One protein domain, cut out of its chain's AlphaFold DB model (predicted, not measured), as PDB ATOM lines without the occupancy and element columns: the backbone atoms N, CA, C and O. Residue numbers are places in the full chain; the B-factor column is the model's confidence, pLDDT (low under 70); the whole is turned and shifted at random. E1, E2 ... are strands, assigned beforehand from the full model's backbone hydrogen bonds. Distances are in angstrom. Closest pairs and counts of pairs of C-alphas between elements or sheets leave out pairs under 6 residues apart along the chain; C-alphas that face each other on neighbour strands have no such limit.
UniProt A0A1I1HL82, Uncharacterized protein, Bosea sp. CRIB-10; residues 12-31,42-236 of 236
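This is residues 12 to 31 and 42 to 236 of the 236 residues of an uncharacterized protein of Bosea sp. CRIB-10 (UniProt A0A1I1HL82). Two lobes made of strands stand side by side, joined by the long strand E4, which runs from one into the other. One lobe is a sandwich, with the sheet E1, E14, E3, E12 face to face with E2, E13, E11 and residues 59 to 67 of E4; in the other, the branched sheet runs on through E10, E7, E8, E9, E6 and E5 and curls round into a loose ring that is not fully closed. The printed part has 215 residues with fourteen named strands, E1 to E14 in chain order, and no named helix; the class is all strand, although under half of the residues, 90, are in named elements. The neighbour pairs in both sheets are antiparallel. The whole is compact, with a radius of gyration of the C-alphas of 17.5 A and spans of 57 by 40 by 27 A.

In the branched sheet the longest strand is E4, residues 59 to 71, 32.6 A from C-alpha 59 at (-51.392, -21.935, 4.838) to C-alpha 71 at (-43.728, -44.899, -16.977); it bends by 60 degrees at residue 68. E13 is residues 208 to 214, 19.8 A, E10 residues 156 to 163, 21.3 A, E7 residues 108 to 113, 17.2 A, and E8 residues 129 to 136, 19.1 A, bending by 71 degrees at residue 133. Shorter are E2, residues 25 to 28, E5, residues 80 to 82, E6, residues 87 to 90, E9, residues 139 to 142, and E11, residues 168 to 170. In the other sheet, E1 is residues 12 to 18, 19.3 A, from C-alpha 12 at (-43.745, -43.032, 10.020). E3, residues 43 to 52, measures 25.9 A and bends by 60 degrees at residue 46; E12 is residues 202 to 204. E14, residues 226 to 235, measures 28.8 A and ends with C-alpha 235 at (-48.896, -53.180, 5.747).

The branched sheet is strongly twisted, and E4 has three neighbours in it. E10 and E11 lie on one side of E4, beside residues 63 to 71 and 59 to 61, with N 67 and O 160 at 2.9 A and N 61 and O 168 at 2.8 A. E13 lies on the other side, with N 64 and O 211 at 2.8 A. E2 is the antiparallel neighbour of E13, with N 28 and O 210 at 2.7 A. E7 pairs with E10 through N 159 and O 110, 2.8 A. E7, E8 and E9 form a meander, each strand the antiparallel neighbour of the one before, with N 109 and O 130 at 2.8 A and N 141 and O 134 at 2.9 A. E6 E7 E8 E9 and E7 E8 E9 E10 are Greek keys, the first strand of each the antiparallel neighbour of its fourth. E6 pairs with E9 through N 88 and O 140, 2.9 A, and forms a hairpin with E5, with N 89 and O 81 at 2.8 A. Residues 80 to 81 of E5 also pair with residues 151 to 152, antiparallel. The second sheet, E1 E14 E3 E12, is strongly twisted too. N 229 and O 15 are 2.7 A apart, N 46 and O 232 2.8 A, and N 43 and O 204 2.8 A. The two sheets form a sandwich, face to face, with 61 pairs of C-alphas within 10 A and strands at 42 degrees. The closest C-alphas of E1 and E2 are those of Ser 15 and Val 26, 6.3 A. Four nested antiparallel pairs, E1 with E14, E2 with E13, E3 with E12 and E4 with E11, make a jelly roll. E5 and E14 are apart.

The two farthest C-alphas, those of Ser 94 and Ala 179, are 58.5 A apart. Residues 32 to 41 are cut out, and C-alphas 31 and 42 are 8.5 A apart across the cut. The long links are E6 to E7, E7 to E8, E9 to E10, E11 to E12, of 31 residues, and E13 to E14. The mean pLDDT of the printed part is 76.7; 52 residues are under 70, among them residues 19 to 31, 72 to 78 and 114 to 127.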
ATOM      1  N   ASN A  12     -43.605 -44.457  10.269       71.69
ATOM      2  CA  ASN A  12     -43.745 -43.032  10.020       71.69
ATOM      3  C   ASN A  12     -42.927 -42.667   8.790       71.69
ATOM      4  O   ASN A  12     -41.742 -42.997   8.702       71.69
ATOM      5  N   GLN A  13     -43.556 -41.966   7.863       75.06
ATOM      6  CA  GLN A  13     -42.873 -41.307   6.772       75.06
ATOM      7  C   GLN A  13     -43.009 -39.801   6.957       75.06
ATOM      8  O   GLN A  13     -44.112 -39.287   7.134       75.06
ATOM      9  N   LEU A  14     -41.873 -39.114   6.907       71.94
ATOM     10  CA  LEU A  14     -41.786 -37.665   6.987       71.94
ATOM     11  C   LEU A  14     -41.518 -37.097   5.593       71.94
ATOM     12  O   LEU A  14     -40.681 -37.604   4.844       71.94
ATOM     13  N   SER A  15     -42.230 -36.042   5.230       78.69
ATOM     14  CA  SER A  15     -42.006 -35.272   4.008       78.69
ATOM     15  C   SER A  15     -42.165 -33.792   4.313       78.69
ATOM     16  O   SER A  15     -43.032 -33.423   5.090       78.69
ATOM     17  N   ALA A  16     -41.335 -32.939   3.718       76.50
ATOM     18  CA  ALA A  16     -41.309 -31.521   4.058       76.50
ATOM     19  C   ALA A  16     -41.428 -30.641   2.818       76.50
ATOM     20  O   ALA A  16     -40.689 -30.803   1.843       76.50
ATOM     21  N   ILE A  17     -42.348 -29.686   2.887       78.62
ATOM     22  CA  ILE A  17     -42.492 -28.602   1.926       78.62
ATOM     23  C   ILE A  17     -41.693 -27.408   2.457       78.62
ATOM     24  O   ILE A  17     -41.986 -26.919   3.545       78.62
ATOM     25  N   VAL A  18     -40.689 -26.955   1.702       75.00
ATOM     26  CA  VAL A  18     -39.758 -25.876   2.084       75.00
ATOM     27  C   VAL A  18     -39.845 -24.743   1.063       75.00
ATOM     28  O   VAL A  18     -40.167 -24.979  -0.104       75.00
ATOM     29  N   ALA A  19     -39.566 -23.515   1.492       65.88
ATOM     30  CA  ALA A  19     -39.504 -22.345   0.623       65.88
ATOM     31  C   ALA A  19     -38.534 -22.489  -0.562       65.88
ATOM     32  O   ALA A  19     -37.419 -22.980  -0.410       65.88
ATOM     33  N   GLY A  20     -38.967 -22.018  -1.738       56.66
ATOM     34  CA  GLY A  20     -38.185 -22.034  -2.983       56.66
ATOM     35  C   GLY A  20     -39.033 -22.268  -4.233       56.66
ATOM     36  O   GLY A  20     -38.753 -21.696  -5.282       56.66
ATOM     37  N   ASP A  21     -40.135 -23.005  -4.094       47.72
ATOM     38  CA  ASP A  21     -41.049 -23.317  -5.189       47.72
ATOM     39  C   ASP A  21     -42.419 -22.702  -4.880       47.72
ATOM     40  O   ASP A  21     -43.086 -23.104  -3.928       47.72
ATOM     41  N   GLY A  22     -42.866 -21.711  -5.663       49.94
ATOM     42  CA  GLY A  22     -44.171 -21.047  -5.465       49.94
ATOM     43  C   GLY A  22     -45.371 -22.009  -5.388       49.94
ATOM     44  O   GLY A  22     -46.411 -21.652  -4.843       49.94
ATOM     45  N   PHE A  23     -45.186 -23.240  -5.878       58.44
ATOM     46  CA  PHE A  23     -46.033 -24.409  -5.689       58.44
ATOM     47  C   PHE A  23     -45.142 -25.563  -5.251       58.44
ATOM     48  O   PHE A  23     -44.210 -25.913  -5.972       58.44
ATOM     49  N   ALA A  24     -45.450 -26.178  -4.114       63.88
ATOM     50  CA  ALA A  24     -44.708 -27.331  -3.644       63.88
ATOM     51  C   ALA A  24     -45.670 -28.451  -3.247       63.88
ATOM     52  O   ALA A  24     -46.560 -28.276  -2.412       63.88
ATOM     53  N   ALA A  25     -45.481 -29.592  -3.899       68.06
ATOM     54  CA  ALA A  25     -46.170 -30.843  -3.683       68.06
ATOM     55  C   ALA A  25     -45.161 -31.900  -3.229       68.06
ATOM     56  O   ALA A  25     -44.235 -32.218  -3.969       68.06
ATOM     57  N   VAL A  26     -45.319 -32.466  -2.039       69.44
ATOM     58  CA  VAL A  26     -44.447 -33.554  -1.582       69.44
ATOM     59  C   VAL A  26     -45.188 -34.873  -1.603       69.44
ATOM     60  O   VAL A  26     -46.357 -34.931  -1.204       69.44
ATOM     61  N   PRO A  27     -44.532 -35.937  -2.081       67.38
ATOM     62  CA  PRO A  27     -45.162 -37.227  -2.092       67.38
ATOM     63  C   PRO A  27     -45.081 -37.870  -0.700       67.38
ATOM     64  O   PRO A  27     -44.010 -38.053  -0.125       67.38
ATOM     65  N   VAL A  28     -46.244 -38.231  -0.184       64.75
ATOM     66  CA  VAL A  28     -46.472 -38.944   1.067       64.75
ATOM     67  C   VAL A  28     -46.770 -40.406   0.696       64.75
ATOM     68  O   VAL A  28     -47.887 -40.789   0.350       64.75
ATOM     69  N   TRP A  29     -45.716 -41.214   0.690       65.31
ATOM     70  CA  TRP A  29     -45.695 -42.641   0.392       65.31
ATOM     71  C   TRP A  29     -45.612 -43.498   1.658       65.31
ATOM     72  O   TRP A  29     -44.550 -43.634   2.274       65.31
ATOM     73  N   VAL A  30     -46.682 -44.226   1.969       55.41
ATOM     74  CA  VAL A  30     -46.541 -45.389   2.850       55.41
ATOM     75  C   VAL A  30     -45.976 -46.535   2.001       55.41
ATOM     76  O   VAL A  30     -46.576 -46.875   0.983       55.41
ATOM     77  N   PRO A  31     -44.788 -47.077   2.331       48.31
ATOM     78  CA  PRO A  31     -44.082 -48.012   1.466       48.31
ATOM     79  C   PRO A  31     -44.909 -49.263   1.171       48.31
ATOM     80  O   PRO A  31     -45.601 -49.779   2.044       48.31
ATOM     81  N   GLY A  42     -51.392 -53.192  -1.168       59.66
ATOM     82  CA  GLY A  42     -51.305 -51.776  -0.827       59.66
ATOM     83  C   GLY A  42     -51.022 -51.556   0.661       59.66
ATOM     84  O   GLY A  42     -50.753 -52.502   1.399       59.66
ATOM     85  N   SER A  43     -51.082 -50.300   1.087       67.50
ATOM     86  CA  SER A  43     -50.792 -49.888   2.461       67.50
ATOM     87  C   SER A  43     -51.956 -49.088   3.031       67.50
ATOM     88  O   SER A  43     -52.649 -48.365   2.309       67.50
ATOM     89  N   ARG A  44     -52.182 -49.211   4.341       75.12
ATOM     90  CA  ARG A  44     -53.181 -48.410   5.056       75.12
ATOM     91  C   ARG A  44     -52.520 -47.199   5.680       75.12
ATOM     92  O   ARG A  44     -51.541 -47.335   6.414       75.12
ATOM     93  N   VAL A  45     -53.074 -46.024   5.414       76.38
ATOM     94  CA  VAL A  45     -52.649 -44.762   6.023       76.38
ATOM     95  C   VAL A  45     -53.632 -44.425   7.129       76.38
ATOM     96  O   VAL A  45     -54.801 -44.185   6.852       76.38
ATOM     97  N   HIS A  46     -53.158 -44.438   8.370       76.50
ATOM     98  CA  HIS A  46     -53.977 -44.273   9.575       76.50
ATOM     99  C   HIS A  46     -53.926 -42.858  10.146       76.50
ATOM    100  O   HIS A  46     -54.822 -42.448  10.878       76.50
ATOM    101  N   ALA A  47     -52.878 -42.105   9.825       81.44
ATOM    102  CA  ALA A  47     -52.788 -40.702  10.178       81.44
ATOM    103  C   ALA A  47     -51.988 -39.955   9.122       81.44
ATOM    104  O   ALA A  47     -50.993 -40.465   8.607       81.44
ATOM    105  N   ILE A  48     -52.419 -38.731   8.838       83.50
ATOM    106  CA  ILE A  48     -51.631 -37.740   8.118       83.50
ATOM    107  C   ILE A  48     -51.751 -36.463   8.934       83.50
ATOM    108  O   ILE A  48     -52.861 -35.979   9.165       83.50
ATOM    109  N   VAL A  49     -50.624 -35.946   9.401       86.88
ATOM    110  CA  VAL A  49     -50.567 -34.733  10.216       86.88
ATOM    111  C   VAL A  49     -49.578 -33.753   9.617       86.88
ATOM    112  O   VAL A  49     -48.535 -34.167   9.115       86.88
ATOM    113  N   ALA A  50     -49.908 -32.465   9.671       87.19
ATOM    114  CA  ALA A  50     -48.992 -31.402   9.283       87.19
ATOM    115  C   ALA A  50     -48.568 -30.554  10.484       87.19
ATOM    116  O   ALA A  50     -49.411 -30.029  11.220       87.19
ATOM    117  N   SER A  51     -47.260 -30.394  10.641       88.31
ATOM    118  CA  SER A  51     -46.609 -29.428  11.520       88.31
ATOM    119  C   SER A  51     -45.977 -28.307  10.695       88.31
ATOM    120  O   SER A  51     -45.759 -28.431   9.489       88.31
ATOM    121  N   SER A  52     -45.732 -27.161  11.321       87.94
ATOM    122  CA  SER A  52     -45.201 -25.987  10.640       87.94
ATOM    123  C   SER A  52     -44.318 -25.156  11.566       87.94
ATOM    124  O   SER A  52     -44.605 -24.998  12.755       87.94
ATOM    125  N   ASN A  53     -43.233 -24.600  11.028       87.19
ATOM    126  CA  ASN A  53     -42.424 -23.581  11.712       87.19
ATOM    127  C   ASN A  53     -42.772 -22.157  11.238       87.19
ATOM    128  O   ASN A  53     -42.003 -21.227  11.476       87.19
ATOM    129  N   LEU A  54     -43.906 -22.003  10.543       83.25
ATOM    130  CA  LEU A  54     -44.298 -20.747   9.915       83.25
ATOM    131  C   LEU A  54     -44.302 -19.622  10.945       83.25
ATOM    132  O   LEU A  54     -44.876 -19.757  12.029       83.25
ATOM    133  N   THR A  55     -43.703 -18.502  10.561       73.75
ATOM    134  CA  THR A  55     -43.584 -17.328  11.431       73.75
ATOM    135  C   THR A  55     -44.870 -16.506  11.478       73.75
ATOM    136  O   THR A  55     -45.211 -15.980  12.534       73.75
ATOM    137  N   LEU A  56     -45.616 -16.418  10.368       67.81
ATOM    138  CA  LEU A  56     -46.888 -15.696  10.266       67.81
ATOM    139  C   LEU A  56     -47.834 -16.377   9.254       67.81
ATOM    140  O   LEU A  56     -47.391 -16.895   8.229       67.81
ATOM    141  N   LEU A  57     -49.147 -16.276   9.513       75.88
ATOM    142  CA  LEU A  57     -50.278 -16.764   8.696       75.88
ATOM    143  C   LEU A  57     -50.558 -18.280   8.732       75.88
ATOM    144  O   LEU A  57     -49.724 -19.110   9.071       75.88
ATOM    145  N   THR A  58     -51.789 -18.620   8.348       79.00
ATOM    146  CA  THR A  58     -52.242 -19.987   8.065       79.00
ATOM    147  C   THR A  58     -52.043 -20.285   6.578       79.00
ATOM    148  O   THR A  58     -52.358 -19.438   5.742       79.00
ATOM    149  N   LYS A  59     -51.542 -21.476   6.232       82.06
ATOM    150  CA  LYS A  59     -51.392 -21.935   4.838       82.06
ATOM    151  C   LYS A  59     -52.417 -23.023   4.528       82.06
ATOM    152  O   LYS A  59     -52.755 -23.814   5.401       82.06
ATOM    153  N   LEU A  60     -52.897 -23.079   3.287       81.75
ATOM    154  CA  LEU A  60     -53.845 -24.106   2.848       81.75
ATOM    155  C   LEU A  60     -53.118 -25.261   2.164       81.75
ATOM    156  O   LEU A  60     -52.436 -25.058   1.160       81.75
ATOM    157  N   LEU A  61     -53.320 -26.469   2.678       83.75
ATOM    158  CA  LEU A  61     -52.789 -27.712   2.145       83.75
ATOM    159  C   LEU A  61     -53.897 -28.509   1.453       83.75
ATOM    160  O   LEU A  61     -54.903 -28.864   2.055       83.75
ATOM    161  N   VAL A  62     -53.709 -28.819   0.180       84.19
ATOM    162  CA  VAL A  62     -54.565 -29.709  -0.601       84.19
ATOM    163  C   VAL A  62     -53.951 -31.098  -0.592       84.19
ATOM    164  O   VAL A  62     -52.787 -31.268  -0.956       84.19
ATOM    165  N   ILE A  63     -54.745 -32.096  -0.224       85.44
ATOM    166  CA  ILE A  63     -54.335 -33.495  -0.324       85.44
ATOM    167  C   ILE A  63     -54.881 -34.093  -1.598       85.44
ATOM    168  O   ILE A  63     -56.051 -33.905  -1.934       85.44
ATOM    169  N   MET A  64     -54.024 -34.818  -2.298       84.94
ATOM    170  CA  MET A  64     -54.347 -35.478  -3.544       84.94
ATOM    171  C   MET A  64     -53.962 -36.945  -3.485       84.94
ATOM    172  O   MET A  64     -52.941 -37.304  -2.906       84.94
ATOM    173  N   LYS A  65     -54.753 -37.774  -4.153       85.38
ATOM    174  CA  LYS A  65     -54.399 -39.148  -4.469       85.38
ATOM    175  C   LYS A  65     -53.785 -39.169  -5.858       85.38
ATOM    176  O   LYS A  65     -54.315 -38.548  -6.779       85.38
ATOM    177  N   ALA A  66     -52.659 -39.846  -5.992       82.31
ATOM    178  CA  ALA A  66     -51.897 -39.978  -7.220       82.31
ATOM    179  C   ALA A  66     -51.950 -41.423  -7.683       82.31
ATOM    180  O   ALA A  66     -51.730 -42.311  -6.873       82.31
ATOM    181  N   LEU A  67     -52.166 -41.657  -8.970       83.62
ATOM    182  CA  LEU A  67     -52.053 -42.972  -9.589       83.62
ATOM    183  C   LEU A  67     -51.011 -42.886 -10.699       83.62
ATOM    184  O   LEU A  67     -51.134 -42.026 -11.570       83.62
ATOM    185  N   ALA A  68     -49.991 -43.742 -10.675       78.81
ATOM    186  CA  ALA A  68     -49.024 -43.820 -11.767       78.81
ATOM    187  C   ALA A  68     -49.716 -44.362 -13.028       78.81
ATOM    188  O   ALA A  68     -50.177 -45.501 -13.046       78.81
ATOM    189  N   VAL A  69     -49.791 -43.549 -14.086       80.50
ATOM    190  CA  VAL A  69     -50.466 -43.918 -15.348       80.50
ATOM    191  C   VAL A  69     -49.453 -44.189 -16.459       80.50
ATOM    192  O   VAL A  69     -49.654 -45.087 -17.272       80.50
ATOM    193  N   THR A  70     -48.335 -43.460 -16.468       78.94
ATOM    194  CA  THR A  70     -47.310 -43.566 -17.514       78.94
ATOM    195  C   THR A  70     -45.925 -43.714 -16.892       78.94
ATOM    196  O   THR A  70     -45.605 -43.041 -15.913       78.94
ATOM    197  N   LYS A  71     -45.074 -44.563 -17.474       73.94
ATOM    198  CA  LYS A  71     -43.728 -44.899 -16.977       73.94
ATOM    199  C   LYS A  71     -42.671 -44.516 -18.027       73.94
ATOM    200  O   LYS A  71     -42.893 -44.752 -19.206       73.94
ATOM    201  N   SER A  72     -41.524 -43.966 -17.620       67.81
ATOM    202  CA  SER A  72     -40.455 -43.477 -18.525       67.81
ATOM    203  C   SER A  72     -39.402 -44.537 -18.922       67.81
ATOM    204  O   SER A  72     -38.298 -44.195 -19.343       67.81
ATOM    205  N   GLY A  73     -39.694 -45.833 -18.763       63.81
ATOM    206  CA  GLY A  73     -38.717 -46.915 -18.955       63.81
ATOM    207  C   GLY A  73     -38.622 -47.459 -20.390       63.81
ATOM    208  O   GLY A  73     -39.588 -47.420 -21.148       63.81
ATOM    209  N   ALA A  74     -37.482 -48.076 -20.733       49.62
ATOM    210  CA  ALA A  74     -37.186 -48.632 -22.065       49.62
ATOM    211  C   ALA A  74     -38.092 -49.805 -22.529       49.62
ATOM    212  O   ALA A  74     -37.996 -50.230 -23.672       49.62
ATOM    213  N   GLY A  75     -38.998 -50.306 -21.683       56.53
ATOM    214  CA  GLY A  75     -40.048 -51.275 -22.049       56.53
ATOM    215  C   GLY A  75     -41.470 -50.705 -21.989       56.53
ATOM    216  O   GLY A  75     -42.437 -51.431 -22.185       56.53
ATOM    217  N   GLU A  76     -41.608 -49.413 -21.689       61.75
ATOM    218  CA  GLU A  76     -42.886 -48.735 -21.431       61.75
ATOM    219  C   GLU A  76     -43.275 -47.773 -22.568       61.75
ATOM    220  O   GLU A  76     -44.252 -47.039 -22.459       61.75
ATOM    221  N   GLY A  77     -42.547 -47.817 -23.691       51.56
ATOM    222  CA  GLY A  77     -42.934 -47.141 -24.929       51.56
ATOM    223  C   GLY A  77     -42.410 -45.716 -25.107       51.56
ATOM    224  O   GLY A  77     -43.062 -44.951 -25.797       51.56
ATOM    225  N   GLY A  78     -41.262 -45.341 -24.532       61.25
ATOM    226  CA  GLY A  78     -40.516 -44.145 -24.961       61.25
ATOM    227  C   GLY A  78     -39.924 -43.305 -23.828       61.25
ATOM    228  O   GLY A  78     -40.415 -43.310 -22.700       61.25
ATOM    229  N   ASN A  79     -38.872 -42.547 -24.150       76.25
ATOM    230  CA  ASN A  79     -38.305 -41.555 -23.240       76.25
ATOM    231  C   ASN A  79     -39.274 -40.369 -23.136       76.25
ATOM    232  O   ASN A  79     -39.799 -39.890 -24.148       76.25
ATOM    233  N   LEU A  80     -39.513 -39.909 -21.910       84.81
ATOM    234  CA  LEU A  80     -40.355 -38.752 -21.627       84.81
ATOM    235  C   LEU A  80     -39.482 -37.510 -21.431       84.81
ATOM    236  O   LEU A  80     -38.387 -37.592 -20.876       84.81
ATOM    237  N   ALA A  81     -39.970 -36.353 -21.857       85.19
ATOM    238  CA  ALA A  81     -39.298 -35.081 -21.626       85.19
ATOM    239  C   ALA A  81     -40.311 -33.966 -21.385       85.19
ATOM    240  O   ALA A  81     -41.410 -33.979 -21.941       85.19
ATOM    241  N   PHE A  82     -39.920 -32.972 -20.595       84.19
ATOM    242  CA  PHE A  82     -40.586 -31.679 -20.614       84.19
ATOM    243  C   PHE A  82     -40.110 -30.950 -21.875       84.19
ATOM    244  O   PHE A  82     -38.962 -30.517 -21.942       84.19
ATOM    245  N   GLY A  83     -40.950 -30.900 -22.912       69.81
ATOM    246  CA  GLY A  83     -40.554 -30.376 -24.224       69.81
ATOM    247  C   GLY A  83     -40.426 -28.854 -24.203       69.81
ATOM    248  O   GLY A  83     -39.358 -28.285 -24.409       69.81
ATOM    249  N   THR A  84     -41.537 -28.196 -23.895       67.94
ATOM    250  CA  THR A  84     -41.617 -26.785 -23.505       67.94
ATOM    251  C   THR A  84     -42.044 -26.727 -22.045       67.94
ATOM    252  O   THR A  84     -42.569 -27.704 -21.512       67.94
ATOM    253  N   ALA A  85     -41.934 -25.569 -21.393       71.06
ATOM    254  CA  ALA A  85     -42.462 -25.391 -20.038       71.06
ATOM    255  C   ALA A  85     -43.956 -25.762 -19.873       71.06
ATOM    256  O   ALA A  85     -44.470 -25.870 -18.760       71.06
ATOM    257  N   THR A  86     -44.649 -25.946 -20.996       84.75
ATOM    258  CA  THR A  86     -46.071 -26.225 -21.152       84.75
ATOM    259  C   THR A  86     -46.371 -27.612 -21.718       84.75
ATOM    260  O   THR A  86     -47.539 -27.879 -21.989       84.75
ATOM    261  N   THR A  87     -45.386 -28.496 -21.916       89.75
ATOM    262  CA  THR A  87     -45.647 -29.824 -22.492       89.75
ATOM    263  C   THR A  87     -44.820 -30.947 -21.881       89.75
ATOM    264  O   THR A  87     -43.679 -30.755 -21.469       89.75
ATOM    265  N   ILE A  88     -45.410 -32.143 -21.862       89.19
ATOM    266  CA  ILE A  88     -44.685 -33.403 -21.701       89.19
ATOM    267  C   ILE A  88     -44.797 -34.147 -23.024       89.19
ATOM    268  O   ILE A  88     -45.906 -34.373 -23.512       89.19
ATOM    269  N   THR A  89     -43.660 -34.533 -23.592       89.44
ATOM    270  CA  THR A  89     -43.582 -35.261 -24.856       89.44
ATOM    271  C   THR A  89     -43.049 -36.669 -24.649       89.44
ATOM    272  O   THR A  89     -42.267 -36.941 -23.735       89.44
ATOM    273  N   ARG A  90     -43.490 -37.577 -25.518       87.25
ATOM    274  CA  ARG A  90     -43.032 -38.960 -25.609       87.25
ATOM    275  C   ARG A  90     -42.396 -39.183 -26.972       87.25
ATOM    276  O   ARG A  90     -43.001 -38.867 -27.993       87.25
ATOM    277  N   SER A  91     -41.181 -39.723 -26.978       82.38
ATOM    278  CA  SER A  91     -40.396 -39.901 -28.205       82.38
ATOM    279  C   SER A  91     -40.899 -41.023 -29.121       82.38
ATOM    280  O   SER A  91     -40.625 -40.998 -30.315       82.38
ATOM    281  N   ASP A  92     -41.609 -42.010 -28.575       80.94
ATOM    282  CA  ASP A  92     -42.187 -43.139 -29.306       80.94
ATOM    283  C   ASP A  92     -43.657 -43.290 -28.894       80.94
ATOM    284  O   ASP A  92     -43.996 -43.157 -27.726       80.94
ATOM    285  N   THR A  93     -44.554 -43.502 -29.855       78.56
ATOM    286  CA  THR A  93     -46.001 -43.674 -29.607       78.56
ATOM    287  C   THR A  93     -46.542 -44.991 -30.161       78.56
ATOM    288  O   THR A  93     -47.741 -45.263 -30.085       78.56
ATOM    289  N   SER A  94     -45.664 -45.831 -30.720       77.62
ATOM    290  CA  SER A  94     -46.037 -47.063 -31.415       77.62
ATOM    291  C   SER A  94     -46.665 -48.100 -30.479       77.62
ATOM    292  O   SER A  94     -47.613 -48.781 -30.866       77.62
ATOM    293  N   GLN A  95     -46.184 -48.177 -29.235       70.44
ATOM    294  CA  GLN A  95     -46.649 -49.136 -28.226       70.44
ATOM    295  C   GLN A  95     -47.616 -48.520 -27.212       70.44
ATOM    296  O   GLN A  95     -48.587 -49.158 -26.806       70.44
ATOM    297  N   LYS A  96     -47.368 -47.275 -26.797       78.56
ATOM    298  CA  LYS A  96     -48.191 -46.555 -25.823       78.56
ATOM    299  C   LYS A  96     -48.245 -45.082 -26.174       78.56
ATOM    300  O   LYS A  96     -47.230 -44.493 -26.532       78.56
ATOM    301  N   ASP A  97     -49.413 -44.487 -26.012       86.94
ATOM    302  CA  ASP A  97     -49.628 -43.072 -26.266       86.94
ATOM    303  C   ASP A  97     -50.616 -42.509 -25.235       86.94
ATOM    304  O   ASP A  97     -51.363 -43.263 -24.604       86.94
ATOM    305  N   PHE A  98     -50.596 -41.195 -25.009       90.25
ATOM    306  CA  PHE A  98     -51.388 -40.592 -23.937       90.25
ATOM    307  C   PHE A  98     -52.903 -40.718 -24.161       90.25
ATOM    308  O   PHE A  98     -53.666 -40.772 -23.199       90.25
ATOM    309  N   VAL A  99     -53.353 -40.813 -25.415       90.50
ATOM    310  CA  VAL A  99     -54.773 -41.006 -25.731       90.50
ATOM    311  C   VAL A  99     -55.194 -42.435 -25.381       90.50
ATOM    312  O   VAL A  99     -56.212 -42.627 -24.718       90.50
ATOM    313  N   LYS A 100     -54.390 -43.436 -25.749       87.81
ATOM    314  CA  LYS A 100     -54.617 -44.855 -25.426       87.81
ATOM    315  C   LYS A 100     -54.513 -45.146 -23.930       87.81
ATOM    316  O   LYS A 100     -55.220 -46.010 -23.427       87.81
ATOM    317  N   GLU A 101     -53.682 -44.400 -23.210       85.69
ATOM    318  CA  GLU A 101     -53.605 -44.427 -21.742       85.69
ATOM    319  C   GLU A 101     -54.780 -43.689 -21.065       85.69
ATOM    320  O   GLU A 101     -54.900 -43.669 -19.839       85.69
ATOM    321  N   GLY A 102     -55.678 -43.093 -21.856       89.56
ATOM    322  CA  GLY A 102     -56.929 -42.512 -21.386       89.56
ATOM    323  C   GLY A 102     -56.770 -41.170 -20.680       89.56
ATOM    324  O   GLY A 102     -57.600 -40.849 -19.829       89.56
ATOM    325  N   TRP A 103     -55.711 -40.413 -20.974       91.81
ATOM    326  CA  TRP A 103     -55.561 -39.038 -20.495       91.81
ATOM    327  C   TRP A 103     -56.612 -38.120 -21.113       91.81
ATOM    328  O   TRP A 103     -56.977 -38.263 -22.282       91.81
ATOM    329  N   ARG A 104     -57.101 -37.160 -20.325       93.12
ATOM    330  CA  ARG A 104     -58.134 -36.212 -20.748       93.12
ATOM    331  C   ARG A 104     -57.755 -34.778 -20.405       93.12
ATOM    332  O   ARG A 104     -57.046 -34.506 -19.439       93.12
ATOM    333  N   VAL A 105     -58.281 -33.843 -21.191       93.38
ATOM    334  CA  VAL A 105     -58.260 -32.419 -20.835       93.38
ATOM    335  C   VAL A 105     -58.996 -32.236 -19.507       93.38
ATOM    336  O   VAL A 105     -60.073 -32.793 -19.309       93.38
ATOM    337  N   GLY A 106     -58.404 -31.464 -18.598       89.12
ATOM    338  CA  GLY A 106     -58.903 -31.259 -17.241       89.12
ATOM    339  C   GLY A 106     -58.282 -32.179 -16.191       89.12
ATOM    340  O   GLY A 106     -58.299 -31.813 -15.014       89.12
ATOM    341  N   ASP A 107     -57.671 -33.302 -16.592       90.38
ATOM    342  CA  ASP A 107     -56.884 -34.123 -15.673       90.38
ATOM    343  C   ASP A 107     -55.742 -33.290 -15.077       90.38
ATOM    344  O   ASP A 107     -55.216 -32.358 -15.697       90.38
ATOM    345  N   ARG A 108     -55.338 -33.642 -13.858       87.94
ATOM    346  CA  ARG A 108     -54.154 -33.068 -13.224       87.94
ATOM    347  C   ARG A 108     -53.020 -34.070 -13.249       87.94
ATOM    348  O   ARG A 108     -53.226 -35.268 -13.051       87.94
ATOM    349  N   VAL A 109     -51.823 -33.552 -13.462       86.56
ATOM    350  CA  VAL A 109     -50.613 -34.340 -13.623       86.56
ATOM    351  C   VAL A 109     -49.545 -33.902 -12.635       86.56
ATOM    352  O   VAL A 109     -49.361 -32.713 -12.379       86.56
ATOM    353  N   ALA A 110     -48.829 -34.885 -12.108       82.62
ATOM    354  CA  ALA A 110     -47.614 -34.694 -11.340       82.62
ATOM    355  C   ALA A 110     -46.572 -35.723 -11.789       82.62
ATOM    356  O   ALA A 110     -46.933 -36.811 -12.243       82.62
ATOM    357  N   VAL A 111     -45.288 -35.396 -11.678       80.00
ATOM    358  CA  VAL A 111     -44.193 -36.285 -12.093       80.00
ATOM    359  C   VAL A 111     -43.299 -36.554 -10.891       80.00
ATOM    360  O   VAL A 111     -42.832 -35.615 -10.247       80.00
ATOM    361  N   PHE A 112     -43.068 -37.831 -10.585       74.25
ATOM    362  CA  PHE A 112     -42.225 -38.256  -9.465       74.25
ATOM    363  C   PHE A 112     -41.329 -39.427  -9.858       74.25
ATOM    364  O   PHE A 112     -41.665 -40.218 -10.738       74.25
ATOM    365  N   ASP A 113     -40.192 -39.547  -9.179       70.56
ATOM    366  CA  ASP A 113     -39.317 -40.714  -9.282       70.56
ATOM    367  C   ASP A 113     -39.906 -41.904  -8.494       70.56
ATOM    368  O   ASP A 113     -40.292 -41.744  -7.335       70.56
ATOM    369  N   ARG A 114     -39.978 -43.098  -9.106       62.69
ATOM    370  CA  ARG A 114     -40.464 -44.331  -8.453       62.69
ATOM    371  C   ARG A 114     -39.441 -44.947  -7.497       62.69
ATOM    372  O   ARG A 114     -39.823 -45.590  -6.521       62.69
ATOM    373  N   GLY A 115     -38.151 -44.799  -7.794       53.00
ATOM    374  CA  GLY A 115     -37.047 -45.375  -7.022       53.00
ATOM    375  C   GLY A 115     -36.484 -44.411  -5.982       53.00
ATOM    376  O   GLY A 115     -36.116 -44.826  -4.883       53.00
ATOM    377  N   ASN A 116     -36.470 -43.115  -6.295       53.75
ATOM    378  CA  ASN A 116     -36.024 -42.071  -5.383       53.75
ATOM    379  C   ASN A 116     -37.227 -41.360  -4.749       53.75
ATOM    380  O   ASN A 116     -37.715 -40.343  -5.243       53.75
ATOM    381  N   ARG A 117     -37.656 -41.882  -3.593       54.00
ATOM    382  CA  ARG A 117     -38.756 -41.369  -2.744       54.00
ATOM    383  C   ARG A 117     -38.547 -39.931  -2.239       54.00
ATOM    384  O   ARG A 117     -39.427 -39.377  -1.588       54.00
ATOM    385  N   THR A 118     -37.395 -39.341  -2.542       48.59
ATOM    386  CA  THR A 118     -36.974 -37.977  -2.199       48.59
ATOM    387  C   THR A 118     -36.851 -37.044  -3.416       48.59
ATOM    388  O   THR A 118     -36.579 -35.860  -3.231       48.59
ATOM    389  N   GLY A 119     -37.137 -37.527  -4.634       51.44
ATOM    390  CA  GLY A 119     -37.119 -36.741  -5.874       51.44
ATOM    391  C   GLY A 119     -35.798 -36.867  -6.634       51.44
ATOM    392  O   GLY A 119     -34.783 -36.312  -6.230       51.44
ATOM    393  N   GLY A 120     -35.815 -37.617  -7.740       47.50
ATOM    394  CA  GLY A 120     -34.681 -37.789  -8.658       47.50
ATOM    395  C   GLY A 120     -34.685 -36.855  -9.875       47.50
ATOM    396  O   GLY A 120     -33.798 -36.975 -10.714       47.50
ATOM    397  N   LEU A 121     -35.660 -35.942 -10.004       58.28
ATOM    398  CA  LEU A 121     -35.640 -34.917 -11.059       58.28
ATOM    399  C   LEU A 121     -34.682 -33.793 -10.655       58.28
ATOM    400  O   LEU A 121     -34.582 -33.452  -9.477       58.28
ATOM    401  N   THR A 122     -33.945 -33.244 -11.610       54.16
ATOM    402  CA  THR A 122     -32.800 -32.366 -11.329       54.16
ATOM    403  C   THR A 122     -33.156 -30.888 -11.229       54.16
ATOM    404  O   THR A 122     -32.393 -30.124 -10.641       54.16
ATOM    405  N   THR A 123     -34.306 -30.463 -11.758       55.53
ATOM    406  CA  THR A 123     -34.758 -29.068 -11.688       55.53
ATOM    407  C   THR A 123     -36.265 -28.983 -11.401       55.53
ATOM    408  O   THR A 123     -36.881 -29.976 -11.017       55.53
ATOM    409  N   ALA A 124     -36.851 -27.782 -11.489       52.12
ATOM    410  CA  ALA A 124     -38.197 -27.361 -11.062       52.12
ATOM    411  C   ALA A 124     -39.410 -28.188 -11.573       52.12
ATOM    412  O   ALA A 124     -40.555 -27.747 -11.447       52.12
ATOM    413  N   ALA A 125     -39.179 -29.357 -12.177       54.38
ATOM    414  CA  ALA A 125     -40.136 -30.439 -12.371       54.38
ATOM    415  C   ALA A 125     -40.605 -31.096 -11.077       54.38
ATOM    416  O   ALA A 125     -41.781 -31.454 -10.952       54.38
ATOM    417  N   ASN A 126     -39.698 -31.228 -10.110       57.09
ATOM    418  CA  ASN A 126     -40.037 -31.754  -8.802       57.09
ATOM    419  C   ASN A 126     -41.160 -30.916  -8.180       57.09
ATOM    420  O   ASN A 126     -41.100 -29.690  -8.158       57.09
ATOM    421  N   ARG A 127     -42.160 -31.605  -7.615       63.53
ATOM    422  CA  ARG A 127     -43.127 -31.020  -6.672       63.53
ATOM    423  C   ARG A 127     -44.145 -30.050  -7.275       63.53
ATOM    424  O   ARG A 127     -44.755 -29.281  -6.535       63.53
ATOM    425  N   LYS A 128     -44.399 -30.110  -8.582       74.50
ATOM    426  CA  LYS A 128     -45.463 -29.319  -9.217       74.50
ATOM    427  C   LYS A 128     -46.600 -30.188  -9.732       74.50
ATOM    428  O   LYS A 128     -46.398 -31.326 -10.151       74.50
ATOM    429  N   VAL A 129     -47.793 -29.605  -9.722       80.38
ATOM    430  CA  VAL A 129     -49.003 -30.175 -10.312       80.38
ATOM    431  C   VAL A 129     -49.485 -29.229 -11.404       80.38
ATOM    432  O   VAL A 129     -49.651 -28.038 -11.144       80.38
ATOM    433  N   ALA A 130     -49.734 -29.749 -12.605       83.94
ATOM    434  CA  ALA A 130     -50.339 -28.990 -13.701       83.94
ATOM    435  C   ALA A 130     -51.704 -29.553 -14.078       83.94
ATOM    436  O   ALA A 130     -51.957 -30.750 -13.942       83.94
ATOM    437  N   GLN A 131     -52.568 -28.690 -14.605       88.25
ATOM    438  CA  GLN A 131     -53.799 -29.104 -15.266       88.25
ATOM    439  C   GLN A 131     -53.563 -29.241 -16.772       88.25
ATOM    440  O   GLN A 131     -52.992 -28.351 -17.407       88.25
ATOM    441  N   ILE A 132     -54.030 -30.352 -17.333       91.62
ATOM    442  CA  ILE A 132     -53.945 -30.657 -18.759       91.62
ATOM    443  C   ILE A 132     -54.963 -29.815 -19.529       91.62
ATOM    444  O   ILE A 132     -56.156 -29.838 -19.228       91.62
ATOM    445  N   THR A 133     -54.498 -29.106 -20.553       94.12
ATOM    446  CA  THR A 133     -55.316 -28.340 -21.507       94.12
ATOM    447  C   THR A 133     -55.374 -28.966 -22.894       94.12
ATOM    448  O   THR A 133     -56.256 -28.621 -23.674       94.12
ATOM    449  N   GLY A 134     -54.478 -29.904 -23.207       94.69
ATOM    450  CA  GLY A 134     -54.475 -30.622 -24.479       94.69
ATOM    451  C   GLY A 134     -53.886 -32.019 -24.345       94.69
ATOM    452  O   GLY A 134     -52.956 -32.231 -23.568       94.69
ATOM    453  N   VAL A 135     -54.431 -32.966 -25.110       95.06
ATOM    454  CA  VAL A 135     -53.960 -34.355 -25.170       95.06
ATOM    455  C   VAL A 135     -53.831 -34.770 -26.630       95.06
ATOM    456  O   VAL A 135     -54.781 -34.659 -27.402       95.06
ATOM    457  N   ALA A 136     -52.659 -35.275 -26.990       93.50
ATOM    458  CA  ALA A 136     -52.364 -35.932 -28.255       93.50
ATOM    459  C   ALA A 136     -51.553 -37.205 -27.978       93.50
ATOM    460  O   ALA A 136     -51.007 -37.361 -26.889       93.50
ATOM    461  N   ALA A 137     -51.436 -38.105 -28.960       89.25
ATOM    462  CA  ALA A 137     -50.757 -39.395 -28.794       89.25
ATOM    463  C   ALA A 137     -49.380 -39.262 -28.097       89.25
ATOM    464  O   ALA A 137     -49.120 -39.902 -27.080       89.25
ATOM    465  N   GLY A 138     -48.522 -38.363 -28.578       89.62
ATOM    466  CA  GLY A 138     -47.184 -38.153 -28.017       89.62
ATOM    467  C   GLY A 138     -47.049 -36.977 -27.057       89.62
ATOM    468  O   GLY A 138     -45.948 -36.762 -26.564       89.62
ATOM    469  N   THR A 139     -48.111 -36.207 -26.795       91.50
ATOM    470  CA  THR A 139     -47.984 -34.916 -26.103       91.50
ATOM    471  C   THR A 139     -49.124 -34.648 -25.127       91.50
ATOM    472  O   THR A 139     -50.297 -34.723 -25.489       91.50
ATOM    473  N   LEU A 140     -48.768 -34.246 -23.909       92.12
ATOM    474  CA  LEU A 140     -49.655 -33.560 -22.971       92.12
ATOM    475  C   LEU A 140     -49.313 -32.069 -22.961       92.12
ATOM    476  O   LEU A 140     -48.133 -31.723 -22.909       92.12
ATOM    477  N   THR A 141     -50.329 -31.208 -22.976       93.06
ATOM    478  CA  THR A 141     -50.185 -29.743 -22.976       93.06
ATOM    479  C   THR A 141     -50.837 -29.136 -21.737       93.06
ATOM    480  O   THR A 141     -51.881 -29.620 -21.299       93.06
ATOM    481  N   PHE A 142     -50.255 -28.064 -21.196       88.81
ATOM    482  CA  PHE A 142     -50.714 -27.355 -19.994       88.81
ATOM    483  C   PHE A 142     -50.889 -25.852 -20.259       88.81
ATOM    484  O   PHE A 142     -50.239 -25.283 -21.136       88.81
ATOM    485  N   ALA A 143     -51.762 -25.200 -19.484       74.38
ATOM    486  CA  ALA A 143     -52.131 -23.789 -19.672       74.38
ATOM    487  C   ALA A 143     -50.979 -22.800 -19.431       74.38
ATOM    488  O   ALA A 143     -50.948 -21.725 -20.024       74.38
ATOM    489  N   ALA A 144     -50.059 -23.144 -18.530       71.50
ATOM    490  CA  ALA A 144     -48.990 -22.267 -18.082       71.50
ATOM    491  C   ALA A 144     -47.664 -23.019 -18.014       71.50
ATOM    492  O   ALA A 144     -47.633 -24.243 -17.847       71.50
ATOM    493  N   ALA A 145     -46.576 -22.253 -18.129       66.75
ATOM    494  CA  ALA A 145     -45.216 -22.721 -17.925       66.75
ATOM    495  C   ALA A 145     -45.083 -23.296 -16.508       66.75
ATOM    496  O   ALA A 145     -44.879 -22.573 -15.536       66.75
ATOM    497  N   THR A 146     -45.265 -24.606 -16.392       68.81
ATOM    498  CA  THR A 146     -45.200 -25.318 -15.118       68.81
ATOM    499  C   THR A 146     -43.771 -25.785 -14.879       68.81
ATOM    500  O   THR A 146     -43.269 -25.711 -13.759       68.81
ATOM    501  N   TRP A 147     -43.086 -26.206 -15.939       77.12
ATOM    502  CA  TRP A 147     -41.817 -26.916 -15.841       77.12
ATOM    503  C   TRP A 147     -40.698 -26.244 -16.621       77.12
ATOM    504  O   TRP A 147     -40.940 -25.389 -17.460       77.12
ATOM    505  N   THR A 148     -39.461 -26.611 -16.321       77.06
ATOM    506  CA  THR A 148     -38.321 -26.267 -17.174       77.06
ATOM    507  C   THR A 148     -38.099 -27.426 -18.135       77.06
ATOM    508  O   THR A 148     -38.382 -28.570 -17.784       77.06
ATOM    509  N   ALA A 149     -37.635 -27.142 -19.351       80.56
ATOM    510  CA  ALA A 149     -37.329 -28.198 -20.304       80.56
ATOM    511  C   ALA A 149     -36.180 -29.073 -19.770       80.56
ATOM    512  O   ALA A 149     -35.061 -28.593 -19.596       80.56
ATOM    513  N   GLU A 150     -36.467 -30.344 -19.502       78.19
ATOM    514  CA  GLU A 150     -35.491 -31.363 -19.113       78.19
ATOM    515  C   GLU A 150     -36.004 -32.759 -19.491       78.19
ATOM    516  O   GLU A 150     -37.208 -32.981 -19.672       78.19
ATOM    517  N   ALA A 151     -35.089 -33.718 -19.620       80.56
ATOM    518  CA  ALA A 151     -35.458 -35.116 -19.802       80.56
ATOM    519  C   ALA A 151     -36.026 -35.677 -18.491       80.56
ATOM    520  O   ALA A 151     -35.459 -35.462 -17.420       80.56
ATOM    521  N   ILE A 152     -37.122 -36.432 -18.574       80.56
ATOM    522  CA  ILE A 152     -37.668 -37.146 -17.422       80.56
ATOM    523  C   ILE A 152     -36.859 -38.450 -17.269       80.56
ATOM    524  O   ILE A 152     -36.853 -39.262 -18.198       80.56
ATOM    525  N   PRO A 153     -36.178 -38.685 -16.128       76.81
ATOM    526  CA  PRO A 153     -35.393 -39.891 -15.881       76.81
ATOM    527  C   PRO A 153     -36.228 -41.156 -16.050       76.81
ATOM    528  O   PRO A 153     -37.414 -41.165 -15.723       76.81
ATOM    529  N   SER A 154     -35.606 -42.255 -16.475       76.31
ATOM    530  CA  SER A 154     -36.273 -43.551 -16.701       76.31
ATOM    531  C   SER A 154     -36.855 -44.202 -15.435       76.31
ATOM    532  O   SER A 154     -37.684 -45.115 -15.509       76.31
ATOM    533  N   THR A 155     -36.444 -43.721 -14.262       74.00
ATOM    534  CA  THR A 155     -36.964 -44.121 -12.951       74.00
ATOM    535  C   THR A 155     -38.283 -43.431 -12.602       74.00
ATOM    536  O   THR A 155     -39.016 -43.913 -11.737       74.00
ATOM    537  N   ALA A 156     -38.644 -42.348 -13.292       76.19
ATOM    538  CA  ALA A 156     -39.847 -41.580 -13.015       76.19
ATOM    539  C   ALA A 156     -41.138 -42.163 -13.612       76.19
ATOM    540  O   ALA A 156     -41.156 -43.092 -14.425       76.19
ATOM    541  N   ALA A 157     -42.255 -41.626 -13.137       78.38
ATOM    542  CA  ALA A 157     -43.586 -41.885 -13.647       78.38
ATOM    543  C   ALA A 157     -44.403 -40.591 -13.678       78.38
ATOM    544  O   ALA A 157     -44.202 -39.671 -12.881       78.38
ATOM    545  N   ILE A 158     -45.346 -40.545 -14.614       83.69
ATOM    546  CA  ILE A 158     -46.376 -39.517 -14.683       83.69
ATOM    547  C   ILE A 158     -47.590 -40.049 -13.931       83.69
ATOM    548  O   ILE A 158     -48.128 -41.118 -14.246       83.69
ATOM    549  N   HIS A 159     -48.024 -39.280 -12.944       84.00
ATOM    550  CA  HIS A 159     -49.164 -39.593 -12.109       84.00
ATOM    551  C   HIS A 159     -50.359 -38.741 -12.503       84.00
ATOM    552  O   HIS A 159     -50.240 -37.522 -12.650       84.00
ATOM    553  N   ARG A 160     -51.528 -39.373 -12.607       88.06
ATOM    554  CA  ARG A 160     -52.799 -38.655 -12.581       88.06
ATOM    555  C   ARG A 160     -53.140 -38.376 -11.128       88.06
ATOM    556  O   ARG A 160     -53.131 -39.298 -10.314       88.06
ATOM    557  N   VAL A 161     -53.418 -37.120 -10.801       87.12
ATOM    558  CA  VAL A 161     -53.710 -36.710  -9.425       87.12
ATOM    559  C   VAL A 161     -55.133 -36.195  -9.299       87.12
ATOM    560  O   VAL A 161     -55.643 -35.510 -10.182       87.12
ATOM    561  N   SER A 162     -55.788 -36.530  -8.196       86.69
ATOM    562  CA  SER A 162     -57.140 -36.072  -7.876       86.69
ATOM    563  C   SER A 162     -57.177 -35.554  -6.447       86.69
ATOM    564  O   SER A 162     -56.627 -36.219  -5.568       86.69
ATOM    565  N   PRO A 163     -57.785 -34.382  -6.182       84.56
ATOM    566  CA  PRO A 163     -57.965 -33.920  -4.817       84.56
ATOM    567  C   PRO A 163     -58.779 -34.962  -4.061       84.56
ATOM    568  O   PRO A 163     -59.795 -35.444  -4.557       84.56
ATOM    569  N   MET A 164     -58.302 -35.321  -2.879       82.94
ATOM    570  CA  MET A 164     -59.038 -36.211  -2.007       82.94
ATOM    571  C   MET A 164     -60.202 -35.421  -1.427       82.94
ATOM    572  O   MET A 164     -61.342 -35.801  -1.630       82.94
ATOM    573  N   GLY A 165     -59.956 -34.279  -0.789       82.75
ATOM    574  CA  GLY A 165     -61.005 -33.564  -0.069       82.75
ATOM    575  C   GLY A 165     -60.825 -32.056  -0.037       82.75
ATOM    576  O   GLY A 165     -60.213 -31.462  -0.929       82.75
ATOM    577  N   MET A 166     -61.382 -31.438   1.001       84.44
ATOM    578  CA  MET A 166     -61.263 -29.997   1.203       84.44
ATOM    579  C   MET A 166     -59.829 -29.613   1.601       84.44
ATOM    580  O   MET A 166     -59.157 -30.385   2.290       84.44
ATOM    581  N   PRO A 167     -59.340 -28.425   1.192       85.56
ATOM    582  CA  PRO A 167     -58.062 -27.913   1.665       85.56
ATOM    583  C   PRO A 167     -58.036 -27.784   3.195       85.56
ATOM    584  O   PRO A 167     -58.991 -27.300   3.799       85.56
ATOM    585  N   VAL A 168     -56.921 -28.175   3.805       87.25
ATOM    586  CA  VAL A 168     -56.688 -28.143   5.251       87.25
ATOM    587  C   VAL A 168     -55.832 -26.938   5.606       87.25
ATOM    588  O   VAL A 168     -54.754 -26.736   5.049       87.25
ATOM    589  N   SER A 169     -56.296 -26.147   6.562       87.25
ATOM    590  CA  SER A 169     -55.535 -25.035   7.126       87.25
ATOM    591  C   SER A 169     -54.439 -25.535   8.067       87.25
ATOM    592  O   SER A 169     -54.724 -26.207   9.055       87.25
ATOM    593  N   VAL A 170     -53.190 -25.162   7.793       88.19
ATOM    594  CA  VAL A 170     -52.032 -25.379   8.667       88.19
ATOM    595  C   VAL A 170     -51.644 -24.039   9.287       88.19
ATOM    596  O   VAL A 170     -51.168 -23.137   8.595       88.19
ATOM    597  N   SER A 171     -51.897 -23.891  10.585       88.56
ATOM    598  CA  SER A 171     -51.617 -22.661  11.332       88.56
ATOM    599  C   SER A 171     -50.124 -22.460  11.594       88.56
ATOM    600  O   SER A 171     -49.333 -23.408  11.557       88.56
ATOM    601  N   ALA A 172     -49.747 -21.215  11.892       87.25
ATOM    602  CA  ALA A 172     -48.396 -20.874  12.316       87.25
ATOM    603  C   ALA A 172     -48.004 -21.610  13.606       87.25
ATOM    604  O   ALA A 172     -48.784 -21.658  14.559       87.25
ATOM    605  N   GLY A 173     -46.811 -22.209  13.615       86.75
ATOM    606  CA  GLY A 173     -46.296 -22.978  14.750       86.75
ATOM    607  C   GLY A 173     -47.024 -24.297  15.040       86.75
ATOM    608  O   GLY A 173     -46.842 -24.845  16.127       86.75
ATOM    609  N   ALA A 174     -47.854 -24.812  14.123       89.56
ATOM    610  CA  ALA A 174     -48.582 -26.066  14.324       89.56
ATOM    611  C   ALA A 174     -47.623 -27.219  14.659       89.56
ATOM    612  O   ALA A 174     -46.673 -27.473  13.925       89.56
ATOM    613  N   GLY A 175     -47.839 -27.905  15.780       85.50
ATOM    614  CA  GLY A 175     -46.975 -28.995  16.250       85.50
ATOM    615  C   GLY A 175     -45.611 -28.573  16.809       85.50
ATOM    616  O   GLY A 175     -44.955 -29.393  17.440       85.50
ATOM    617  N   ASN A 176     -45.215 -27.307  16.639       84.69
ATOM    618  CA  ASN A 176     -43.951 -26.747  17.131       84.69
ATOM    619  C   ASN A 176     -44.141 -25.806  18.334       84.69
ATOM    620  O   ASN A 176     -43.183 -25.487  19.034       84.69
ATOM    621  N   SER A 177     -45.376 -25.373  18.598       84.19
ATOM    622  CA  SER A 177     -45.772 -24.617  19.786       84.19
ATOM    623  C   SER A 177     -46.739 -25.439  20.634       84.19
ATOM    624  O   SER A 177     -47.695 -26.006  20.111       84.19
ATOM    625  N   ALA A 178     -46.553 -25.451  21.957       76.12
ATOM    626  CA  ALA A 178     -47.421 -26.189  22.882       76.12
ATOM    627  C   ALA A 178     -48.905 -25.762  22.807       76.12
ATOM    628  O   ALA A 178     -49.792 -26.545  23.141       76.12
ATOM    629  N   ALA A 179     -49.177 -24.535  22.352       82.56
ATOM    630  CA  ALA A 179     -50.528 -23.996  22.209       82.56
ATOM    631  C   ALA A 179     -51.195 -24.326  20.859       82.56
ATOM    632  O   ALA A 179     -52.392 -24.088  20.709       82.56
ATOM    633  N   VAL A 180     -50.456 -24.854  19.875       87.81
ATOM    634  CA  VAL A 180     -50.961 -25.071  18.510       87.81
ATOM    635  C   VAL A 180     -50.742 -26.523  18.106       87.81
ATOM    636  O   VAL A 180     -49.632 -26.946  17.795       87.81
ATOM    637  N   GLN A 181     -51.824 -27.298  18.096       89.12
ATOM    638  CA  GLN A 181     -51.778 -28.708  17.709       89.12
ATOM    639  C   GLN A 181     -51.420 -28.875  16.218       89.12
ATOM    640  O   GLN A 181     -51.752 -27.999  15.411       89.12
ATOM    641  N   PRO A 182     -50.771 -29.990  15.824       88.31
ATOM    642  CA  PRO A 182     -50.613 -30.348  14.417       88.31
ATOM    643  C   PRO A 182     -51.968 -30.413  13.705       88.31
ATOM    644  O   PRO A 182     -52.967 -30.856  14.277       88.31
ATOM    645  N   ALA A 183     -52.005 -30.017  12.436       88.38
ATOM    646  CA  ALA A 183     -53.218 -30.116  11.639       88.38
ATOM    647  C   ALA A 183     -53.486 -31.587  11.291       88.38
ATOM    648  O   ALA A 183     -52.695 -32.205  10.574       88.38
ATOM    649  N   ASN A 184     -54.597 -32.150  11.780       86.31
ATOM    650  CA  ASN A 184     -55.034 -33.479  11.362       86.31
ATOM    651  C   ASN A 184     -55.667 -33.400   9.971       86.31
ATOM    652  O   ASN A 184     -56.697 -32.758   9.761       86.31
ATOM    653  N   ILE A 185     -55.034 -34.076   9.025       85.25
ATOM    654  CA  ILE A 185     -55.414 -34.054   7.623       85.25
ATOM    655  C   ILE A 185     -56.361 -35.212   7.310       85.25
ATOM    656  O   ILE A 185     -57.390 -34.997   6.663       85.25
ATOM    657  N   LEU A 186     -56.040 -36.416   7.792       82.81
ATOM    658  CA  LEU A 186     -56.860 -37.612   7.610       82.81
ATOM    659  C   LEU A 186     -58.018 -37.593   8.620       82.81
ATOM    660  O   LEU A 186     -57.966 -38.206   9.683       82.81
ATOM    661  N   SER A 187     -59.060 -36.829   8.298       82.81
ATOM    662  CA  SER A 187     -60.250 -36.683   9.134       82.81
ATOM    663  C   SER A 187     -61.518 -36.707   8.292       82.81
ATOM    664  O   SER A 187     -61.506 -36.303   7.131       82.81
ATOM    665  N   THR A 188     -62.634 -37.114   8.892       81.94
ATOM    666  CA  THR A 188     -63.958 -37.085   8.248       81.94
ATOM    667  C   THR A 188     -64.427 -35.668   7.911       81.94
ATOM    668  O   THR A 188     -65.262 -35.499   7.028       81.94
ATOM    669  N   LEU A 189     -63.865 -34.644   8.565       82.31
ATOM    670  CA  LEU A 189     -64.129 -33.239   8.251       82.31
ATOM    671  C   LEU A 189     -63.534 -32.845   6.891       82.31
ATOM    672  O   LEU A 189     -64.176 -32.147   6.113       82.31
ATOM    673  N   ASN A 190     -62.318 -33.310   6.604       81.81
ATOM    674  CA  ASN A 190     -61.615 -32.983   5.362       81.81
ATOM    675  C   ASN A 190     -61.936 -33.984   4.247       81.81
ATOM    676  O   ASN A 190     -61.924 -33.632   3.068       81.81
ATOM    677  N   MET A 191     -62.203 -35.233   4.628       85.19
ATOM    678  CA  MET A 191     -62.403 -36.383   3.757       85.19
ATOM    679  C   MET A 191     -63.716 -37.092   4.124       85.19
ATOM    680  O   MET A 191     -63.700 -38.104   4.829       85.19
ATOM    681  N   PRO A 192     -64.876 -36.579   3.677       79.81
ATOM    682  CA  PRO A 192     -66.186 -37.029   4.155       79.81
ATOM    683  C   PRO A 192     -66.547 -38.475   3.787       79.81
ATOM    684  O   PRO A 192     -67.482 -39.028   4.358       79.81
ATOM    685  N   TRP A 193     -65.826 -39.105   2.852       80.56
ATOM    686  CA  TRP A 193     -66.002 -40.529   2.538       80.56
ATOM    687  C   TRP A 193     -65.280 -41.456   3.523       80.56
ATOM    688  O   TRP A 193     -65.496 -42.668   3.474       80.56
ATOM    689  N   LEU A 194     -64.411 -40.928   4.395       82.12
ATOM    690  CA  LEU A 194     -63.766 -41.742   5.415       82.12
ATOM    691  C   LEU A 194     -64.811 -42.244   6.423       82.12
ATOM    692  O   LEU A 194     -65.673 -41.478   6.863       82.12
ATOM    693  N   PRO A 195     -64.740 -43.520   6.832       78.81
ATOM    694  CA  PRO A 195     -65.615 -44.030   7.876       78.81
ATOM    695  C   PRO A 195     -65.318 -43.303   9.192       78.81
ATOM    696  O   PRO A 195     -64.165 -43.160   9.560       78.81
ATOM    697  N   ASN A 196     -66.336 -42.874   9.941       76.81
ATOM    698  CA  ASN A 196     -66.133 -42.284  11.269       76.81
ATOM    699  C   ASN A 196     -65.923 -43.388  12.322       76.81
ATOM    700  O   ASN A 196     -66.860 -43.756  13.034       76.81
ATOM    701  N   ARG A 197     -64.726 -43.986  12.362       74.00
ATOM    702  CA  ARG A 197     -64.393 -45.087  13.283       74.00
ATOM    703  C   ARG A 197     -63.010 -44.910  13.922       74.00
ATOM    704  O   ARG A 197     -62.155 -44.237  13.350       74.00
ATOM    705  N   PRO A 198     -62.735 -45.529  15.083       62.34
ATOM    706  CA  PRO A 198     -61.411 -45.457  15.711       62.34
ATOM    707  C   PRO A 198     -60.264 -45.991  14.834       62.34
ATOM    708  O   PRO A 198     -59.117 -45.614  15.037       62.34
ATOM    709  N   ASP A 199     -60.569 -46.855  13.865       65.38
ATOM    710  CA  ASP A 199     -59.641 -47.490  12.925       65.38
ATOM    711  C   ASP A 199     -59.680 -46.864  11.519       65.38
ATOM    712  O   ASP A 199     -59.344 -47.523  10.534       65.38
ATOM    713  N   THR A 200     -60.098 -45.596  11.413       73.56
ATOM    714  CA  THR A 200     -60.159 -44.878  10.130       73.56
ATOM    715  C   THR A 200     -58.804 -44.923   9.430       73.56
ATOM    716  O   THR A 200     -57.792 -44.491   9.982       73.56
ATOM    717  N   ALA A 201     -58.797 -45.427   8.200       75.94
ATOM    718  CA  ALA A 201     -57.628 -45.432   7.342       75.94
ATOM    719  C   ALA A 201     -58.043 -45.228   5.887       75.94
ATOM    720  O   ALA A 201     -59.122 -45.668   5.482       75.94
ATOM    721  N   ASP A 202     -57.165 -44.605   5.105       78.75
ATOM    722  CA  ASP A 202     -57.254 -44.651   3.647       78.75
ATOM    723  C   ASP A 202     -56.364 -45.768   3.092       78.75
ATOM    724  O   ASP A 202     -55.351 -46.135   3.697       78.75
ATOM    725  N   VAL A 203     -56.750 -46.324   1.946       78.38
ATOM    726  CA  VAL A 203     -56.018 -47.408   1.284       78.38
ATOM    727  C   VAL A 203     -55.275 -46.855   0.079       78.38
ATOM    728  O   VAL A 203     -55.865 -46.242  -0.815       78.38
ATOM    729  N   VAL A 204     -53.972 -47.120   0.041       75.44
ATOM    730  CA  VAL A 204     -53.076 -46.741  -1.050       75.44
ATOM    731  C   VAL A 204     -52.622 -48.008  -1.761       75.44
ATOM    732  O   VAL A 204     -51.942 -48.847  -1.174       75.44
ATOM    733  N   GLY A 205     -53.039 -48.176  -3.012       71.31
ATOM    734  CA  GLY A 205     -52.656 -49.296  -3.864       71.31
ATOM    735  C   GLY A 205     -51.177 -49.286  -4.292       71.31
ATOM    736  O   GLY A 205     -50.455 -48.323  -4.050       71.31
ATOM    737  N   PRO A 206     -50.713 -50.354  -4.968       66.19
ATOM    738  CA  PRO A 206     -49.298 -50.566  -5.308       66.19
ATOM    739  C   PRO A 206     -48.682 -49.534  -6.272       66.19
ATOM    740  O   PRO A 206     -47.465 -49.390  -6.295       66.19
ATOM    741  N   ASP A 207     -49.494 -48.810  -7.042       71.00
ATOM    742  CA  ASP A 207     -49.067 -47.723  -7.941       71.00
ATOM    743  C   ASP A 207     -49.697 -46.372  -7.536       71.00
ATOM    744  O   ASP A 207     -49.719 -45.411  -8.315       71.00
ATOM    745  N   GLU A 208     -50.244 -46.299  -6.319       75.00
ATOM    746  CA  GLU A 208     -50.889 -45.107  -5.786       75.00
ATOM    747  C   GLU A 208     -50.005 -44.398  -4.759       75.00
ATOM    748  O   GLU A 208     -49.215 -45.021  -4.056       75.00
ATOM    749  N   ALA A 209     -50.172 -43.084  -4.637       75.56
ATOM    750  CA  ALA A 209     -49.532 -42.271  -3.611       75.56
ATOM    751  C   ALA A 209     -50.517 -41.264  -3.034       75.56
ATOM    752  O   ALA A 209     -51.493 -40.890  -3.688       75.56
ATOM    753  N   ILE A 210     -50.206 -40.748  -1.851       79.56
ATOM    754  CA  ILE A 210     -50.813 -39.516  -1.364       79.56
ATOM    755  C   ILE A 210     -49.817 -38.390  -1.620       79.56
ATOM    756  O   ILE A 210     -48.610 -38.555  -1.489       79.56
ATOM    757  N   ILE A 211     -50.304 -37.234  -2.037       80.12
ATOM    758  CA  ILE A 211     -49.497 -36.042  -2.266       80.12
ATOM    759  C   ILE A 211     -50.123 -34.918  -1.472       80.12
ATOM    760  O   ILE A 211     -51.336 -34.716  -1.499       80.12
ATOM    761  N   ALA A 212     -49.282 -34.156  -0.798       80.75
ATOM    762  CA  ALA A 212     -49.686 -32.944  -0.120       80.75
ATOM    763  C   ALA A 212     -49.144 -31.742  -0.893       80.75
ATOM    764  O   ALA A 212     -47.953 -31.699  -1.187       80.75
ATOM    765  N   MET A 213     -50.008 -30.787  -1.235       80.12
ATOM    766  CA  MET A 213     -49.686 -29.634  -2.076       80.12
ATOM    767  C   MET A 213     -50.179 -28.336  -1.442       80.12
ATOM    768  O   MET A 213     -51.311 -28.277  -0.977       80.12
ATOM    769  N   LEU A 214     -49.389 -27.264  -1.474       79.56
ATOM    770  CA  LEU A 214     -49.875 -25.943  -1.055       79.56
ATOM    771  C   LEU A 214     -50.817 -25.320  -2.102       79.56
ATOM    772  O   LEU A 214     -50.517 -25.312  -3.294       79.56
ATOM    773  N   SER A 215     -51.967 -24.803  -1.653       71.38
ATOM    774  CA  SER A 215     -52.951 -24.129  -2.512       71.38
ATOM    775  C   SER A 215     -52.446 -22.763  -2.987       71.38
ATOM    776  O   SER A 215     -51.831 -22.007  -2.237       71.38
ATOM    777  N   SER A 216     -52.761 -22.428  -4.234       57.50
ATOM    778  CA  SER A 216     -52.171 -21.335  -5.012       57.50
ATOM    779  C   SER A 216     -52.736 -19.940  -4.747       57.50
ATOM    780  O   SER A 216     -52.375 -18.991  -5.435       57.50
ATOM    781  N   THR A 217     -53.642 -19.775  -3.789       54.94
ATOM    782  CA  THR A 217     -54.375 -18.517  -3.601       54.94
ATOM    783  C   THR A 217     -53.637 -17.524  -2.694       54.94
ATOM    784  O   THR A 217     -54.252 -16.997  -1.778       54.94
ATOM    785  N   ASN A 218     -52.356 -17.227  -2.973       49.38
ATOM    786  CA  ASN A 218     -51.578 -16.070  -2.454       49.38
ATOM    787  C   ASN A 218     -50.506 -16.304  -1.373       49.38
ATOM    788  O   ASN A 218     -50.095 -15.340  -0.728       49.38
ATOM    789  N   THR A 219     -49.990 -17.515  -1.157       55.62
ATOM    790  CA  THR A 219     -48.953 -17.688  -0.124       55.62
ATOM    791  C   THR A 219     -47.807 -18.593  -0.543       55.62
ATOM    792  O   THR A 219     -47.861 -19.804  -0.343       55.62
ATOM    793  N   VAL A 220     -46.726 -17.981  -1.028       65.81
ATOM    794  CA  VAL A 220     -45.403 -18.614  -1.090       65.81
ATOM    795  C   VAL A 220     -44.892 -18.807   0.347       65.81
ATOM    796  O   VAL A 220     -45.256 -18.047   1.255       65.81
ATOM    797  N   LEU A 221     -44.124 -19.867   0.591       74.50
ATOM    798  CA  LEU A 221     -43.389 -20.030   1.845       74.50
ATOM    799  C   LEU A 221     -42.255 -18.995   1.904       74.50
ATOM    800  O   LEU A 221     -41.529 -18.826   0.924       74.50
ATOM    801  N   GLY A 222     -42.125 -18.281   3.020       74.19
ATOM    802  CA  GLY A 222     -41.022 -17.350   3.246       74.19
ATOM    803  C   GLY A 222     -39.703 -18.092   3.453       74.19
ATOM    804  O   GLY A 222     -39.691 -19.277   3.761       74.19
ATOM    805  N   ALA A 223     -38.565 -17.417   3.290       77.06
ATOM    806  CA  ALA A 223     -37.266 -18.050   3.517       77.06
ATOM    807  C   ALA A 223     -37.189 -18.673   4.928       77.06
ATOM    808  O   ALA A 223     -37.429 -17.990   5.919       77.06
ATOM    809  N   GLY A 224     -36.860 -19.967   5.005       76.19
ATOM    810  CA  GLY A 224     -36.810 -20.721   6.265       76.19
ATOM    811  C   GLY A 224     -38.146 -21.313   6.731       76.19
ATOM    812  O   GLY A 224     -38.140 -22.111   7.669       76.19
ATOM    813  N   ASP A 225     -39.264 -20.994   6.073       80.69
ATOM    814  CA  ASP A 225     -40.552 -21.635   6.332       80.69
ATOM    815  C   ASP A 225     -40.557 -23.087   5.816       80.69
ATOM    816  O   ASP A 225     -40.118 -23.396   4.701       80.69
ATOM    817  N   VAL A 226     -41.129 -23.965   6.633       82.50
ATOM    818  CA  VAL A 226     -41.260 -25.404   6.437       82.50
ATOM    819  C   VAL A 226     -42.632 -25.854   6.929       82.50
ATOM    820  O   VAL A 226     -43.077 -25.512   8.029       82.50
ATOM    821  N   ILE A 227     -43.293 -26.666   6.108       84.88
ATOM    822  CA  ILE A 227     -44.434 -27.485   6.516       84.88
ATOM    823  C   ILE A 227     -43.994 -28.938   6.438       84.88
ATOM    824  O   ILE A 227     -43.687 -29.453   5.363       84.88
ATOM    825  N   GLU A 228     -43.965 -29.593   7.586       86.25
ATOM    826  CA  GLU A 228     -43.647 -31.005   7.715       86.25
ATOM    827  C   GLU A 228     -44.941 -31.807   7.719       86.25
ATOM    828  O   GLU A 228     -45.902 -31.467   8.399       86.25
ATOM    829  N   ILE A 229     -44.972 -32.883   6.949       84.00
ATOM    830  CA  ILE A 229     -46.099 -33.797   6.843       84.00
ATOM    831  C   ILE A 229     -45.611 -35.165   7.276       84.00
ATOM    832  O   ILE A 229     -44.690 -35.729   6.681       84.00
ATOM    833  N   THR A 230     -46.248 -35.697   8.310       83.88
ATOM    834  CA  THR A 230     -46.003 -37.052   8.789       83.88
ATOM    835  C   THR A 230     -47.194 -37.921   8.433       83.88
ATOM    836  O   THR A 230     -48.321 -37.620   8.828       83.88
ATOM    837  N   ALA A 231     -46.942 -39.008   7.709       80.00
ATOM    838  CA  ALA A 231     -47.911 -40.075   7.524       80.00
ATOM    839  C   ALA A 231     -47.520 -41.302   8.334       80.00
ATOM    840  O   ALA A 231     -46.374 -41.753   8.292       80.00
ATOM    841  N   THR A 232     -48.499 -41.856   9.035       79.06
ATOM    842  CA  THR A 232     -48.366 -43.108   9.770       79.06
ATOM    843  C   THR A 232     -49.185 -44.163   9.053       79.06
ATOM    844  O   THR A 232     -50.398 -44.015   8.884       79.06
ATOM    845  N   GLY A 233     -48.525 -45.234   8.629       73.56
ATOM    846  CA  GLY A 233     -49.187 -46.327   7.933       73.56
ATOM    847  C   GLY A 233     -48.578 -47.688   8.222       73.56
ATOM    848  O   GLY A 233     -47.511 -47.792   8.829       73.56
ATOM    849  N   GLY A 234     -49.293 -48.731   7.819       66.69
ATOM    850  CA  GLY A 234     -48.914 -50.125   8.027       66.69
ATOM    851  C   GLY A 234     -49.304 -51.007   6.846       66.69
ATOM    852  O   GLY A 234     -50.172 -50.646   6.044       66.69
ATOM    853  N   ASP A 235     -48.632 -52.154   6.756       61.31
ATOM    854  CA  ASP A 235     -48.896 -53.180   5.747       61.31
ATOM    855  C   ASP A 235     -50.255 -53.856   6.027       61.31
ATOM    856  O   ASP A 235     -50.660 -53.994   7.188       61.31
ATOM    857  N   TYR A 236     -50.951 -54.268   4.962       52.09
ATOM    858  CA  TYR A 236     -52.195 -55.045   5.022       52.09
ATOM    859  C   TYR A 236     -52.057 -56.399   4.323       52.09
ATOM    860  O   TYR A 236     -51.481 -56.442   3.211       52.09
TER     861      TYR A 236